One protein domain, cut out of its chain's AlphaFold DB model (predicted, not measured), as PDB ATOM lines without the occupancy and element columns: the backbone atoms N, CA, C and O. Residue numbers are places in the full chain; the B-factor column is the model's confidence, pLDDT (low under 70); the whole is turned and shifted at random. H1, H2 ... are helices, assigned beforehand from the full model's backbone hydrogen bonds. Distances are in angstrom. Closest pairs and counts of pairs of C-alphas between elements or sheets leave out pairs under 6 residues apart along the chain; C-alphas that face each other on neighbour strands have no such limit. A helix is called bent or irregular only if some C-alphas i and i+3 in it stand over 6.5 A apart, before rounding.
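Overview. This is residues 2 to 72 and 219 to 261 of the 263 residues of an uncharacterized protein of Methanothermobacter tenebrarum (UniProt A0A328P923). H4 crosses a helical hairpin, H1 and H2a, in an up-and-down bundle; residues 66 to 72 and 249 to 261 stick out. The printed part has 114 residues, 107 of them in five named helices, H1 to H5 in order along the chain, with no named strand; the class is all helix. It is loose: radius of gyration of the C-alphas 17.6 A, spans 52 by 37 by 26 A.

Along the chain. H1, residues 3 to 29, begins at C-alpha (21.917, 32.114, 30.416). H2, one helix by its hydrogen bonds, is bent, C-alphas 59 and 62 being 7.3 A apart: H2a is 32 to 59, H2b 62 to 72. H3 is 219 to 222, H4 226 to 245, H5 247 to 261, ending at (14.287, 71.185, 27.189).

Arrangement. H2a touches H1, closest C-alphas Phe 53 and Met 9, 5.0 A, and H4, closest Gly 46 and Gly 234, 4.0 A. In H2b, H4 and H5 every O i to N i+4 pair is within hydrogen-bond range; H1 has 20 of 23, H2a 19 of 24.

Size, cuts and confidence. Residues 73 to 218 are cut, C-alphas 72 and 219 being 17.2 A apart; pLDDT is low from 28 to 33.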
ATOM      1  N   ASP A   2      20.872  27.407  29.481       72.44
ATOM      2  CA  ASP A   2      21.938  28.288  29.975       72.44
ATOM      3  C   ASP A   2      21.653  29.759  29.645       72.44
ATOM      4  O   ASP A   2      21.119  30.084  28.580       72.44
ATOM      5  N   LEU A   3      22.095  30.659  30.529       78.75
ATOM      6  CA  LEU A   3      21.917  32.114  30.416       78.75
ATOM      7  C   LEU A   3      22.420  32.670  29.070       78.75
ATOM      8  O   LEU A   3      21.842  33.608  28.518       78.75
ATOM      9  N   LEU A   4      23.457  32.049  28.502       84.56
ATOM     10  CA  LEU A   4      23.998  32.384  27.185       84.56
ATOM     11  C   LEU A   4      22.986  32.122  26.061       84.56
ATOM     12  O   LEU A   4      22.810  32.969  25.183       84.56
ATOM     13  N   VAL A   5      22.294  30.981  26.096       86.69
ATOM     14  CA  VAL A   5      21.288  30.620  25.088       86.69
ATOM     15  C   VAL A   5      20.099  31.571  25.181       86.69
ATOM     16  O   VAL A   5      19.652  32.088  24.158       86.69
ATOM     17  N   THR A   6      19.641  31.884  26.395       87.31
ATOM     18  CA  THR A   6      18.587  32.882  26.630       87.31
ATOM     19  C   THR A   6      18.952  34.244  26.034       87.31
ATOM     20  O   THR A   6      18.151  34.835  25.306       87.31
ATOM     21  N   LEU A   7      20.174  34.728  26.285       89.44
ATOM     22  CA  LEU A   7      20.665  35.997  25.740       89.44
ATOM     23  C   LEU A   7      20.705  35.975  24.205       89.44
ATOM     24  O   LEU A   7      20.253  36.918  23.557       89.44
ATOM     25  N   MET A   8      21.212  34.890  23.619       92.50
ATOM     26  CA  MET A   8      21.291  34.721  22.168       92.50
ATOM     27  C   MET A   8      19.903  34.766  21.516       92.50
ATOM     28  O   MET A   8      19.712  35.475  20.530       92.50
ATOM     29  N   MET A   9      18.922  34.062  22.084       93.19
ATOM     30  CA  MET A   9      17.540  34.047  21.591       93.19
ATOM     31  C   MET A   9      16.909  35.444  21.659       93.19
ATOM     32  O   MET A   9      16.261  35.885  20.709       93.19
ATOM     33  N   LEU A  10      17.167  36.191  22.736       93.12
ATOM     34  CA  LEU A  10      16.694  37.567  22.883       93.12
ATOM     35  C   LEU A  10      17.315  38.496  21.828       93.12
ATOM     36  O   LEU A  10      16.602  39.284  21.204       93.12
ATOM     37  N   ILE A  11      18.619  38.369  21.566       94.56
ATOM     38  CA  ILE A  11      19.309  39.128  20.510       94.56
ATOM     39  C   ILE A  11      18.726  38.799  19.131       94.56
ATOM     40  O   ILE A  11      18.452  39.711  18.353       94.56
ATOM     41  N   LEU A  12      18.483  37.519  18.829       94.81
ATOM     42  CA  LEU A  12      17.877  37.095  17.562       94.81
ATOM     43  C   LEU A  12      16.476  37.684  17.370       94.81
ATOM     44  O   LEU A  12      16.148  38.148  16.276       94.81
ATOM     45  N   PHE A  13      15.675  37.748  18.436       95.62
ATOM     46  CA  PHE A  13      14.376  38.414  18.394       95.62
ATOM     47  C   PHE A  13      14.505  39.915  18.092       95.62
ATOM     48  O   PHE A  13      13.770  40.435  17.253       95.62
ATOM     49  N   ILE A  14      15.469  40.608  18.708       94.69
ATOM     50  CA  ILE A  14      15.733  42.030  18.429       94.69
ATOM     51  C   ILE A  14      16.168  42.234  16.975       94.69
ATOM     52  O   ILE A  14      15.670  43.144  16.318       94.69
ATOM     53  N   ILE A  15      17.056  41.389  16.444       95.31
ATOM     54  CA  ILE A  15      17.492  41.462  15.039       95.31
ATOM     55  C   ILE A  15      16.291  41.326  14.097       95.31
ATOM     56  O   ILE A  15      16.156  42.081  13.132       95.31
ATOM     57  N   LEU A  16      15.379  40.406  14.401       94.81
ATOM     58  CA  LEU A  16      14.151  40.214  13.641       94.81
ATOM     59  C   LEU A  16      13.228  41.447  13.721       94.81
ATOM     60  O   LEU A  16      12.645  41.841  12.709       94.81
ATOM     61  N   LEU A  17      13.140  42.120  14.870       94.31
ATOM     62  CA  LEU A  17      12.422  43.394  14.991       94.31
ATOM     63  C   LEU A  17      13.094  44.525  14.196       94.31
ATOM     64  O   LEU A  17      12.400  45.309  13.550       94.31
ATOM     65  N   VAL A  18      14.429  44.592  14.170       94.19
ATOM     66  CA  VAL A  18      15.168  45.551  13.328       94.19
ATOM     67  C   VAL A  18      14.845  45.331  11.851       94.19
ATOM     68  O   VAL A  18      14.618  46.298  11.126       94.19
ATOM     69  N   PHE A  19      14.735  44.080  11.406       92.50
ATOM     70  CA  PHE A  19      14.299  43.774  10.046       92.50
ATOM     71  C   PHE A  19      12.887  44.310   9.755       92.50
ATOM     72  O   PHE A  19      12.679  44.978   8.741       92.50
ATOM     73  N   VAL A  20      11.925  44.097  10.661       92.38
ATOM     74  CA  VAL A  20      10.561  44.651  10.532       92.38
ATOM     75  C   VAL A  20      10.585  46.180  10.464       92.38
ATOM     76  O   VAL A  20       9.890  46.777   9.640       92.38
ATOM     77  N   PHE A  21      11.414  46.819  11.290       91.88
ATOM     78  CA  PHE A  21      11.613  48.266  11.272       91.88
ATOM     79  C   PHE A  21      12.146  48.751   9.915       91.88
ATOM     80  O   PHE A  21      11.606  49.700   9.345       91.88
ATOM     81  N   SER A  22      13.151  48.072   9.350       90.00
ATOM     82  CA  SER A  22      13.704  48.385   8.026       90.00
ATOM     83  C   SER A  22      12.678  48.248   6.902       90.00
ATOM     84  O   SER A  22      12.632  49.100   6.016       90.00
ATOM     85  N   VAL A  23      11.816  47.229   6.946       87.00
ATOM     86  CA  VAL A  23      10.701  47.095   5.993       87.00
ATOM     87  C   VAL A  23       9.733  48.277   6.132       87.00
ATOM     88  O   VAL A  23       9.327  48.865   5.129       87.00
ATOM     89  N   GLY A  24       9.424  48.690   7.364       86.06
ATOM     90  CA  GLY A  24       8.619  49.883   7.639       86.06
ATOM     91  C   GLY A  24       9.201  51.154   7.013       86.06
ATOM     92  O   GLY A  24       8.474  51.887   6.341       86.06
ATOM     93  N   LEU A  25      10.516  51.365   7.131       85.19
ATOM     94  CA  LEU A  25      11.222  52.522   6.559       85.19
ATOM     95  C   LEU A  25      11.119  52.631   5.033       85.19
ATOM     96  O   LEU A  25      11.123  53.735   4.499       85.19
ATOM     97  N   MET A  26      11.016  51.513   4.311       80.56
ATOM     98  CA  MET A  26      10.913  51.530   2.842       80.56
ATOM     99  C   MET A  26       9.504  51.892   2.340       80.56
ATOM    100  O   MET A  26       9.301  52.159   1.157       80.56
ATOM    101  N   THR A  27       8.515  51.928   3.229       73.19
ATOM    102  CA  THR A  27       7.088  52.045   2.886       73.19
ATOM    103  C   THR A  27       6.636  53.440   2.429       73.19
ATOM    104  O   THR A  27       5.840  53.510   1.486       73.19
ATOM    105  N   PRO A  28       7.117  54.561   3.012       62.22
ATOM    106  CA  PRO A  28       6.756  55.913   2.572       62.22
ATOM    107  C   PRO A  28       7.055  56.183   1.090       62.22
ATOM    108  O   PRO A  28       6.368  56.988   0.467       62.22
ATOM    109  N   VAL A  29       8.020  55.466   0.506       60.19
ATOM    110  CA  VAL A  29       8.419  55.586  -0.907       60.19
ATOM    111  C   VAL A  29       7.371  54.985  -1.865       60.19
ATOM    112  O   VAL A  29       7.343  55.336  -3.041       60.19
ATOM    113  N   VAL A  30       6.472  54.114  -1.382       56.41
ATOM    114  CA  VAL A  30       5.630  53.241  -2.233       56.41
ATOM    115  C   VAL A  30       4.112  53.513  -2.092       56.41
ATOM    116  O   VAL A  30       3.310  53.034  -2.890       56.41
ATOM    117  N   GLY A  31       3.689  54.359  -1.144       58.03
ATOM    118  CA  GLY A  31       2.321  54.901  -1.062       58.03
ATOM    119  C   GLY A  31       1.422  54.313   0.040       58.03
ATOM    120  O   GLY A  31       1.641  53.227   0.570       58.03
ATOM    121  N   LYS A  32       0.356  55.054   0.394       62.69
ATOM    122  CA  LYS A  32      -0.491  54.837   1.596       62.69
ATOM    123  C   LYS A  32      -1.171  53.461   1.700       62.69
ATOM    124  O   LYS A  32      -1.523  53.053   2.803       62.69
ATOM    125  N   ARG A  33      -1.349  52.733   0.589       65.75
ATOM    126  CA  ARG A  33      -1.922  51.370   0.595       65.75
ATOM    127  C   ARG A  33      -0.988  50.328   1.226       65.75
ATOM    128  O   ARG A  33      -1.468  49.290   1.665       65.75
ATOM    129  N   ASN A  34       0.303  50.630   1.363       75.75
ATOM    130  CA  ASN A  34       1.291  49.680   1.877       75.75
ATOM    131  C   ASN A  34       1.424  49.675   3.404       75.75
ATOM    132  O   ASN A  34       2.082  48.798   3.951       75.75
ATOM    133  N   ILE A  35       0.752  50.584   4.118       82.62
ATOM    134  CA  ILE A  35       0.765  50.600   5.591       82.62
ATOM    135  C   ILE A  35       0.148  49.309   6.150       82.62
ATOM    136  O   ILE A  35       0.704  48.703   7.063       82.62
ATOM    137  N   LEU A  36      -0.962  48.842   5.565       85.06
ATOM    138  CA  LEU A  36      -1.612  47.596   5.982       85.06
ATOM    139  C   LEU A  36      -0.691  46.380   5.787       85.06
ATOM    140  O   LEU A  36      -0.678  45.473   6.613       85.06
ATOM    141  N   PHE A  37       0.113  46.393   4.722       86.31
ATOM    142  CA  PHE A  37       1.078  45.338   4.427       86.31
ATOM    143  C   PHE A  37       2.193  45.278   5.478       86.31
ATOM    144  O   PHE A  37       2.522  44.196   5.955       86.31
ATOM    145  N   VAL A  38       2.711  46.431   5.916       87.81
ATOM    146  CA  VAL A  38       3.703  46.495   7.004       87.81
ATOM    147  C   VAL A  38       3.122  46.015   8.325       87.81
ATOM    148  O   VAL A  38       3.795  45.287   9.043       87.81
ATOM    149  N   ILE A  39       1.878  46.383   8.643       90.31
ATOM    150  CA  ILE A  39       1.199  45.897   9.853       90.31
ATOM    151  C   ILE A  39       1.095  44.368   9.810       90.31
ATOM    152  O   ILE A  39       1.445  43.700  10.780       90.31
ATOM    153  N   PHE A  40       0.668  43.804   8.678       91.38
ATOM    154  CA  PHE A  40       0.529  42.357   8.531       91.38
ATOM    155  C   PHE A  40       1.875  41.625   8.618       91.38
ATOM    156  O   PHE A  40       1.989  40.639   9.346       91.38
ATOM    157  N   ILE A  41       2.909  42.126   7.933       91.19
ATOM    158  CA  ILE A  41       4.265  41.567   8.011       91.19
ATOM    159  C   ILE A  41       4.815  41.683   9.427       91.19
ATOM    160  O   ILE A  41       5.321  40.699   9.954       91.19
ATOM    161  N   GLY A  42       4.700  42.853  10.054       93.56
ATOM    162  CA  GLY A  42       5.178  43.079  11.412       93.56
ATOM    163  C   GLY A  42       4.521  42.127  12.401       93.56
ATOM    164  O   GLY A  42       5.216  41.518  13.210       93.56
ATOM    165  N   PHE A  43       3.211  41.910  12.275       95.88
ATOM    166  CA  PHE A  43       2.502  40.926  13.085       95.88
ATOM    167  C   PHE A  43       3.002  39.500  12.842       95.88
ATOM    168  O   PHE A  43       3.363  38.818  13.797       95.88
ATOM    169  N   MET A  44       3.057  39.047  11.585       95.50
ATOM    170  CA  MET A  44       3.489  37.685  11.243       95.50
ATOM    171  C   MET A  44       4.915  37.407  11.703       95.50
ATOM    172  O   MET A  44       5.174  36.413  12.378       95.50
ATOM    173  N   VAL A  45       5.833  38.311  11.380       94.88
ATOM    174  CA  VAL A  45       7.238  38.204  11.765       94.88
ATOM    175  C   VAL A  45       7.369  38.260  13.290       94.88
ATOM    176  O   VAL A  45       8.073  37.431  13.858       94.88
ATOM    177  N   GLY A  46       6.621  39.131  13.975       95.38
ATOM    178  CA  GLY A  46       6.572  39.193  15.439       95.38
ATOM    179  C   GLY A  46       6.027  37.920  16.097       95.38
ATOM    180  O   GLY A  46       6.586  37.473  17.096       95.38
ATOM    181  N   VAL A  47       4.998  37.283  15.529       96.69
ATOM    182  CA  VAL A  47       4.465  35.987  15.996       96.69
ATOM    183  C   VAL A  47       5.477  34.863  15.775       96.69
ATOM    184  O   VAL A  47       5.703  34.058  16.680       96.69
ATOM    185  N   ILE A  48       6.121  34.814  14.607       95.62
ATOM    186  CA  ILE A  48       7.177  33.838  14.297       95.62
ATOM    187  C   ILE A  48       8.339  34.014  15.280       95.62
ATOM    188  O   ILE A  48       8.724  33.064  15.959       95.62
ATOM    189  N   GLY A  49       8.846  35.238  15.433       94.44
ATOM    190  CA  GLY A  49       9.913  35.548  16.378       94.44
ATOM    191  C   GLY A  49       9.517  35.255  17.827       94.44
ATOM    192  O   GLY A  49      10.298  34.681  18.579       94.44
ATOM    193  N   GLY A  50       8.279  35.568  18.207       94.81
ATOM    194  CA  GLY A  50       7.727  35.240  19.516       94.81
ATOM    195  C   GLY A  50       7.705  33.735  19.770       94.81
ATOM    196  O   GLY A  50       8.104  33.285  20.839       94.81
ATOM    197  N   THR A  51       7.309  32.945  18.774       94.50
ATOM    198  CA  THR A  51       7.231  31.480  18.868       94.50
ATOM    199  C   THR A  51       8.612  30.844  19.004       94.50
ATOM    200  O   THR A  51       8.815  30.015  19.893       94.50
ATOM    201  N   PHE A  52       9.558  31.236  18.148       93.94
ATOM    202  CA  PHE A  52      10.870  30.591  18.073       93.94
ATOM    203  C   PHE A  52      11.881  31.129  19.080       93.94
ATOM    204  O   PHE A  52      12.714  30.356  19.533       93.94
ATOM    205  N   PHE A  53      11.819  32.410  19.450       94.25
ATOM    206  CA  PHE A  53      12.841  33.036  20.294       94.25
ATOM    207  C   PHE A  53      12.345  33.360  21.701       94.25
ATOM    208  O   PHE A  53      13.031  33.054  22.669       94.25
ATOM    209  N   ILE A  54      11.147  33.940  21.840       94.06
ATOM    210  CA  ILE A  54      10.622  34.347  23.156       94.06
ATOM    211  C   ILE A  54       9.984  33.180  23.899       94.06
ATOM    212  O   ILE A  54      10.151  33.057  25.106       94.06
ATOM    213  N   SER A  55       9.271  32.304  23.198       93.44
ATOM    214  CA  SER A  55       8.532  31.215  23.828       93.44
ATOM    215  C   SER A  55       9.429  30.200  24.561       93.44
ATOM    216  O   SER A  55       9.054  29.819  25.666       93.44
ATOM    217  N   PRO A  56      10.623  29.827  24.051       90.81
ATOM    218  CA  PRO A  56      11.569  29.015  24.821       90.81
ATOM    219  C   PRO A  56      12.099  29.730  26.071       90.81
ATOM    220  O   PRO A  56      12.173  29.130  27.133       90.81
ATOM    221  N   ILE A  57      12.401  31.032  25.972       91.69
ATOM    222  CA  ILE A  57      12.821  31.838  27.133       91.69
ATOM    223  C   ILE A  57      11.707  31.881  28.180       91.69
ATOM    224  O   ILE A  57      11.971  31.782  29.373       91.69
ATOM    225  N   TYR A  58      10.464  32.039  27.729       91.88
ATOM    226  CA  TYR A  58       9.296  32.127  28.591       91.88
ATOM    227  C   TYR A  58       9.103  30.863  29.433       91.88
ATOM    228  O   TYR A  58       8.821  30.971  30.624       91.88
ATOM    229  N   ASP A  59       9.312  29.689  28.836       90.88
ATOM    230  CA  ASP A  59       9.241  28.407  29.544       90.88
ATOM    231  C   ASP A  59      10.331  28.289  30.632       90.88
ATOM    232  O   ASP A  59      10.106  27.658  31.664       90.88
ATOM    233  N   ASP A  60      11.478  28.946  30.436       89.44
ATOM    234  CA  ASP A  60      12.628  28.921  31.347       89.44
ATOM    235  C   ASP A  60      12.585  29.990  32.456       89.44
ATOM    236  O   ASP A  60      13.354  29.899  33.417       89.44
ATOM    237  N   ILE A  61      11.703  31.000  32.374       90.00
ATOM    238  CA  ILE A  61      11.601  32.079  33.380       90.00
ATOM    239  C   ILE A  61      11.519  31.533  34.816       90.00
ATOM    240  O   ILE A  61      12.270  32.026  35.663       90.00
ATOM    241  N   PRO A  62      10.667  30.534  35.132       90.19
ATOM    242  CA  PRO A  62      10.577  30.015  36.492       90.19
ATOM    243  C   PRO A  62      11.904  29.445  37.006       90.19
ATOM    244  O   PRO A  62      12.228  29.639  38.172       90.19
ATOM    245  N   GLU A  63      12.687  28.792  36.145       87.06
ATOM    246  CA  GLU A  63      13.978  28.201  36.512       87.06
ATOM    247  C   GLU A  63      15.047  29.277  36.740       87.06
ATOM    248  O   GLU A  63      15.784  29.229  37.722       87.06
ATOM    249  N   ILE A  64      15.084  30.303  35.883       85.12
ATOM    250  CA  ILE A  64      15.990  31.454  36.036       85.12
ATOM    251  C   ILE A  64      15.703  32.178  37.357       85.12
ATOM    252  O   ILE A  64      16.619  32.512  38.112       85.12
ATOM    253  N   VAL A  65      14.421  32.408  37.653       87.31
ATOM    254  CA  VAL A  65      13.996  33.058  38.896       87.31
ATOM    255  C   VAL A  65      14.288  32.165  40.103       87.31
ATOM    256  O   VAL A  65      14.730  32.684  41.129       87.31
ATOM    257  N   ARG A  66      14.119  30.840  39.984       86.44
ATOM    258  CA  ARG A  66      14.509  29.886  41.031       86.44
ATOM    259  C   ARG A  66      15.995  30.004  41.334       86.44
ATOM    260  O   ARG A  66      16.333  30.257  42.482       86.44
ATOM    261  N   GLY A  67      16.863  29.927  40.325       84.81
ATOM    262  CA  GLY A  67      18.312  30.049  40.510       84.81
ATOM    263  C   GLY A  67      18.725  31.370  41.170       84.81
ATOM    264  O   GLY A  67      19.604  31.386  42.029       84.81
ATOM    265  N   PHE A  68      18.051  32.477  40.840       86.00
ATOM    266  CA  PHE A  68      18.280  33.765  41.499       86.00
ATOM    267  C   PHE A  68      17.884  33.750  42.981       86.00
ATOM    268  O   PHE A  68      18.644  34.223  43.829       86.00
ATOM    269  N   TYR A  69      16.706  33.217  43.318       86.06
ATOM    270  CA  TYR A  69      16.266  33.128  44.712       86.06
ATOM    271  C   TYR A  69      17.075  32.117  45.513       86.06
ATOM    272  O   TYR A  69      17.422  32.423  46.648       86.06
ATOM    273  N   GLU A  70      17.415  30.964  44.940       86.19
ATOM    274  CA  GLU A  70      18.331  30.005  45.554       86.19
ATOM    275  C   GLU A  70      19.661  30.707  45.861       86.19
ATOM    276  O   GLU A  70      20.073  30.728  47.010       86.19
ATOM    277  N   ALA A  71      20.274  31.424  44.915       81.88
ATOM    278  CA  ALA A  71      21.560  32.093  45.144       81.88
ATOM    279  C   ALA A  71      21.528  33.243  46.176       81.88
ATOM    280  O   ALA A  71      22.546  33.527  46.810       81.88
ATOM    281  N   THR A  72      20.395  33.932  46.336       83.38
ATOM    282  CA  THR A  72      20.294  35.161  47.154       83.38
ATOM    283  C   THR A  72      19.561  34.980  48.483       83.38
ATOM    284  O   THR A  72      19.658  35.841  49.358       83.38
ATOM    285  N   LEU A 219       4.593  32.554  40.832       91.38
ATOM    286  CA  LEU A 219       5.034  33.122  39.561       91.38
ATOM    287  C   LEU A 219       4.416  32.362  38.382       91.38
ATOM    288  O   LEU A 219       3.794  32.989  37.527       91.38
ATOM    289  N   LYS A 220       4.520  31.027  38.363       90.62
ATOM    290  CA  LYS A 220       3.927  30.175  37.319       90.62
ATOM    291  C   LYS A 220       2.416  30.371  37.214       90.62
ATOM    292  O   LYS A 220       1.892  30.442  36.108       90.62
ATOM    293  N   ALA A 221       1.721  30.496  38.343       91.94
ATOM    294  CA  ALA A 221       0.280  30.732  38.374       91.94
ATOM    295  C   ALA A 221      -0.115  32.127  37.854       91.94
ATOM    296  O   ALA A 221      -1.198  32.294  37.298       91.94
ATOM    297  N   SER A 222       0.761  33.124  38.013       92.19
ATOM    298  CA  SER A 222       0.533  34.504  37.558       92.19
ATOM    299  C   SER A 222       0.951  34.743  36.103       92.19
ATOM    300  O   SER A 222       0.631  35.781  35.522       92.19
ATOM    301  N   MET A 223       1.695  33.809  35.512       92.56
ATOM    302  CA  MET A 223       2.203  33.911  34.151       92.56
ATOM    303  C   MET A 223       1.061  33.750  33.129       92.56
ATOM    304  O   MET A 223       0.309  32.776  33.194       92.56
ATOM    305  N   PRO A 224       0.904  34.675  32.160       92.44
ATOM    306  CA  PRO A 224      -0.099  34.534  31.111       92.44
ATOM    307  C   PRO A 224       0.117  33.264  30.267       92.44
ATOM    308  O   PRO A 224       1.226  32.724  30.197       92.44
ATOM    309  N   PRO A 225      -0.919  32.777  29.564       93.56
ATOM    310  CA  PRO A 225      -0.751  31.641  28.673       93.56
ATOM    311  C   PRO A 225       0.260  31.973  27.572       93.56
ATOM    312  O   PRO A 225       0.282  33.079  27.027       93.56
ATOM    313  N   LYS A 226       1.069  30.982  27.196       92.50
ATOM    314  CA  LYS A 226       2.130  31.115  26.187       92.50
ATOM    315  C   LYS A 226       1.635  31.699  24.859       92.50
ATOM    316  O   LYS A 226       2.319  32.507  24.237       92.50
ATOM    317  N   SER A 227       0.419  31.343  24.449       92.62
ATOM    318  CA  SER A 227      -0.227  31.904  23.258       92.62
ATOM    319  C   SER A 227      -0.432  33.418  23.351       92.62
ATOM    320  O   SER A 227      -0.202  34.116  22.366       92.62
ATOM    321  N   ALA A 228      -0.802  33.946  24.522       93.81
ATOM    322  CA  ALA A 228      -0.954  35.384  24.722       93.81
ATOM    323  C   ALA A 228       0.390  36.108  24.579       93.81
ATOM    324  O   ALA A 228       0.448  37.130  23.906       93.81
ATOM    325  N   VAL A 229       1.477  35.538  25.114       94.25
ATOM    326  CA  VAL A 229       2.836  36.090  24.967       94.25
ATOM    327  C   VAL A 229       3.249  36.153  23.497       94.25
ATOM    328  O   VAL A 229       3.705  37.193  23.026       94.25
ATOM    329  N   VAL A 230       3.029  35.074  22.742       95.38
ATOM    330  CA  VAL A 230       3.337  35.026  21.303       95.38
ATOM    331  C   VAL A 230       2.527  36.067  20.520       95.38
ATOM    332  O   VAL A 230       3.074  36.763  19.664       95.38
ATOM    333  N   VAL A 231       1.238  36.229  20.829       95.50
ATOM    334  CA  VAL A 231       0.398  37.265  20.205       95.50
ATOM    335  C   VAL A 231       0.888  38.669  20.576       95.50
ATOM    336  O   VAL A 231       0.942  39.541  19.706       95.50
ATOM    337  N   SER A 232       1.312  38.896  21.823       94.94
ATOM    338  CA  SER A 232       1.930  40.158  22.242       94.94
ATOM    339  C   SER A 232       3.215  40.454  21.466       94.94
ATOM    340  O   SER A 232       3.414  41.598  21.064       94.94
ATOM    341  N   CYS A 233       4.046  39.451  21.163       96.12
ATOM    342  CA  CYS A 233       5.199  39.622  20.271       96.12
ATOM    343  C   CYS A 233       4.779  40.056  18.858       96.12
ATOM    344  O   CYS A 233       5.429  40.913  18.263       96.12
ATOM    345  N   GLY A 234       3.660  39.537  18.344       95.44
ATOM    346  CA  GLY A 234       3.042  40.025  17.110       95.44
ATOM    347  C   GLY A 234       2.665  41.507  17.181       95.44
ATOM    348  O   GLY A 234       2.988  42.275  16.275       95.44
ATOM    349  N   LEU A 235       2.033  41.941  18.275       96.12
ATOM    350  CA  LEU A 235       1.693  43.355  18.490       96.12
ATOM    351  C   LEU A 235       2.940  44.243  18.583       96.12
ATOM    352  O   LEU A 235       2.959  45.326  18.001       96.12
ATOM    353  N   ILE A 236       3.996  43.778  19.256       95.88
ATOM    354  CA  ILE A 236       5.294  44.467  19.286       95.88
ATOM    355  C   ILE A 236       5.836  44.613  17.861       95.88
ATOM    356  O   ILE A 236       6.237  45.708  17.482       95.88
ATOM    357  N   GLY A 237       5.764  43.563  17.042       95.44
ATOM    358  CA  GLY A 237       6.153  43.624  15.635       95.44
ATOM    359  C   GLY A 237       5.368  44.671  14.833       95.44
ATOM    360  O   GLY A 237       5.965  45.426  14.066       95.44
ATOM    361  N   ILE A 238       4.053  44.797  15.052       94.88
ATOM    362  CA  ILE A 238       3.246  45.878  14.454       94.88
ATOM    363  C   ILE A 238       3.781  47.248  14.881       94.88
ATOM    364  O   ILE A 238       4.004  48.112  14.031       94.88
ATOM    365  N   LEU A 239       3.988  47.457  16.183       94.31
ATOM    366  CA  LEU A 239       4.486  48.727  16.721       94.31
ATOM    367  C   LEU A 239       5.859  49.080  16.144       94.31
ATOM    368  O   LEU A 239       6.083  50.225  15.757       94.31
ATOM    369  N   THR A 240       6.752  48.101  16.024       93.69
ATOM    370  CA  THR A 240       8.071  48.280  15.415       93.69
ATOM    371  C   THR A 240       7.969  48.653  13.935       93.69
ATOM    372  O   THR A 240       8.650  49.577  13.489       93.69
ATOM    373  N   GLY A 241       7.087  48.002  13.173       91.50
ATOM    374  CA  GLY A 241       6.845  48.347  11.770       91.50
ATOM    375  C   GLY A 241       6.292  49.766  11.604       91.50
ATOM    376  O   GLY A 241       6.785  50.533  10.778       91.50
ATOM    377  N   LEU A 242       5.321  50.152  12.437       90.38
ATOM    378  CA  LEU A 242       4.766  51.511  12.460       90.38
ATOM    379  C   LEU A 242       5.821  52.555  12.844       90.38
ATOM    380  O   LEU A 242       5.875  53.618  12.225       90.38
ATOM    381  N   ALA A 243       6.680  52.255  13.819       89.81
ATOM    382  CA  ALA A 243       7.788  53.130  14.196       89.81
ATOM    383  C   ALA A 243       8.748  53.371  13.021       89.81
ATOM    384  O   ALA A 243       9.220  54.493  12.848       89.81
ATOM    385  N   GLY A 244       8.982  52.354  12.183       86.94
ATOM    386  CA  GLY A 244       9.742  52.495  10.940       86.94
ATOM    387  C   GLY A 244       9.071  53.448   9.950       86.94
ATOM    388  O   GLY A 244       9.715  54.356   9.440       86.94
ATOM    389  N   ILE A 245       7.762  53.308   9.725       87.19
ATOM    390  CA  ILE A 245       7.015  54.170   8.787       87.19
ATOM    391  C   ILE A 245       7.067  55.646   9.200       87.19
ATOM    392  O   ILE A 245       7.191  56.527   8.351       87.19
ATOM    393  N   PHE A 246       6.931  55.926  10.496       85.12
ATOM    394  CA  PHE A 246       6.803  57.287  11.020       85.12
ATOM    395  C   PHE A 246       8.106  57.842  11.605       85.12
ATOM    396  O   PHE A 246       8.054  58.812  12.366       85.12
ATOM    397  N   ILE A 247       9.265  57.272  11.260       83.88
ATOM    398  CA  ILE A 247      10.535  57.654  11.890       83.88
ATOM    399  C   ILE A 247      10.837  59.150  11.745       83.88
ATOM    400  O   ILE A 247      11.270  59.777  12.708       83.88
ATOM    401  N   ASP A 248      10.534  59.742  10.587       78.62
ATOM    402  CA  ASP A 248      10.807  61.155  10.314       78.62
ATOM    403  C   ASP A 248       9.946  62.064  11.197       78.62
ATOM    404  O   ASP A 248      10.439  63.026  11.788       78.62
ATOM    405  N   SER A 249       8.669  61.710  11.371       80.56
ATOM    406  CA  SER A 249       7.752  62.398  12.283       80.56
ATOM    407  C   SER A 249       8.194  62.261  13.743       80.56
ATOM    408  O   SER A 249       8.139  63.233  14.500       80.56
ATOM    409  N   ILE A 250       8.666  61.076  14.142       78.69
ATOM    410  CA  ILE A 250       9.173  60.809  15.495       78.69
ATOM    411  C   ILE A 250      10.450  61.618  15.756       78.69
ATOM    412  O   ILE A 250      10.560  62.274  16.791       78.69
ATOM    413  N   MET A 251      11.398  61.633  14.815       81.19
ATOM    414  CA  MET A 251      12.634  62.410  14.929       81.19
ATOM    415  C   MET A 251      12.361  63.916  14.965       81.19
ATOM    416  O   MET A 251      12.960  64.621  15.779       81.19
ATOM    417  N   ALA A 252      11.425  64.416  14.155       79.44
ATOM    418  CA  ALA A 252      11.008  65.818  14.188       79.44
ATOM    419  C   ALA A 252      10.389  66.202  15.544       79.44
ATOM    420  O   ALA A 252      10.711  67.255  16.103       79.44
ATOM    421  N   PHE A 253       9.554  65.331  16.115       79.06
ATOM    422  CA  PHE A 253       8.966  65.524  17.439       79.06
ATOM    423  C   PHE A 253      10.020  65.499  18.558       79.06
ATOM    424  O   PHE A 253      10.048  66.397  19.401       79.06
ATOM    425  N   LEU A 254      10.943  64.533  18.537       82.12
ATOM    426  CA  LEU A 254      12.054  64.450  19.495       82.12
ATOM    427  C   LEU A 254      12.983  65.668  19.404       82.12
ATOM    428  O   LEU A 254      13.403  66.203  20.432       82.12
ATOM    429  N   ALA A 255      13.266  66.159  18.196       80.50
ATOM    430  CA  ALA A 255      14.042  67.379  17.988       80.50
ATOM    431  C   ALA A 255      13.324  68.625  18.540       80.50
ATOM    432  O   ALA A 255      13.968  69.499  19.129       80.50
ATOM    433  N   ALA A 256      11.997  68.699  18.403       80.94
ATOM    434  CA  ALA A 256      11.185  69.771  18.977       80.94
ATOM    435  C   ALA A 256      11.172  69.732  20.516       80.94
ATOM    436  O   ALA A 256      11.332  70.776  21.151       80.94
ATOM    437  N   ILE A 257      11.062  68.544  21.117       82.62
ATOM    438  CA  ILE A 257      11.167  68.348  22.572       82.62
ATOM    439  C   ILE A 257      12.557  68.744  23.073       82.62
ATOM    440  O   ILE A 257      12.668  69.522  24.021       82.62
ATOM    441  N   ARG A 258      13.625  68.282  22.411       82.12
ATOM    442  CA  ARG A 258      15.007  68.611  22.788       82.12
ATOM    443  C   ARG A 258      15.285  70.114  22.714       82.12
ATOM    444  O   ARG A 258      15.963  70.642  23.586       82.12
ATOM    445  N   ARG A 259      14.722  70.827  21.730       80.06
ATOM    446  CA  ARG A 259      14.790  72.301  21.658       80.06
ATOM    447  C   ARG A 259      14.023  73.008  22.777       80.06
ATOM    448  O   ARG A 259      14.384  74.128  23.120       80.06
ATOM    449  N   LYS A 260      12.976  72.386  23.324       76.62
ATOM    450  CA  LYS A 260      12.183  72.920  24.442       76.62
ATOM    451  C   LYS A 260      12.822  72.668  25.812       76.62
ATOM    452  O   LYS A 260      12.616  73.481  26.697       76.62
ATOM    453  N   LEU A 261      13.560  71.567  25.965       71.50
ATOM    454  CA  LEU A 261      14.287  71.185  27.189       71.50
ATOM    455  C   LEU A 261      15.723  71.731  27.257       71.50
ATOM    456  O   LEU A 261      16.306  71.771  28.330       71.50
TER     457      LEU A 261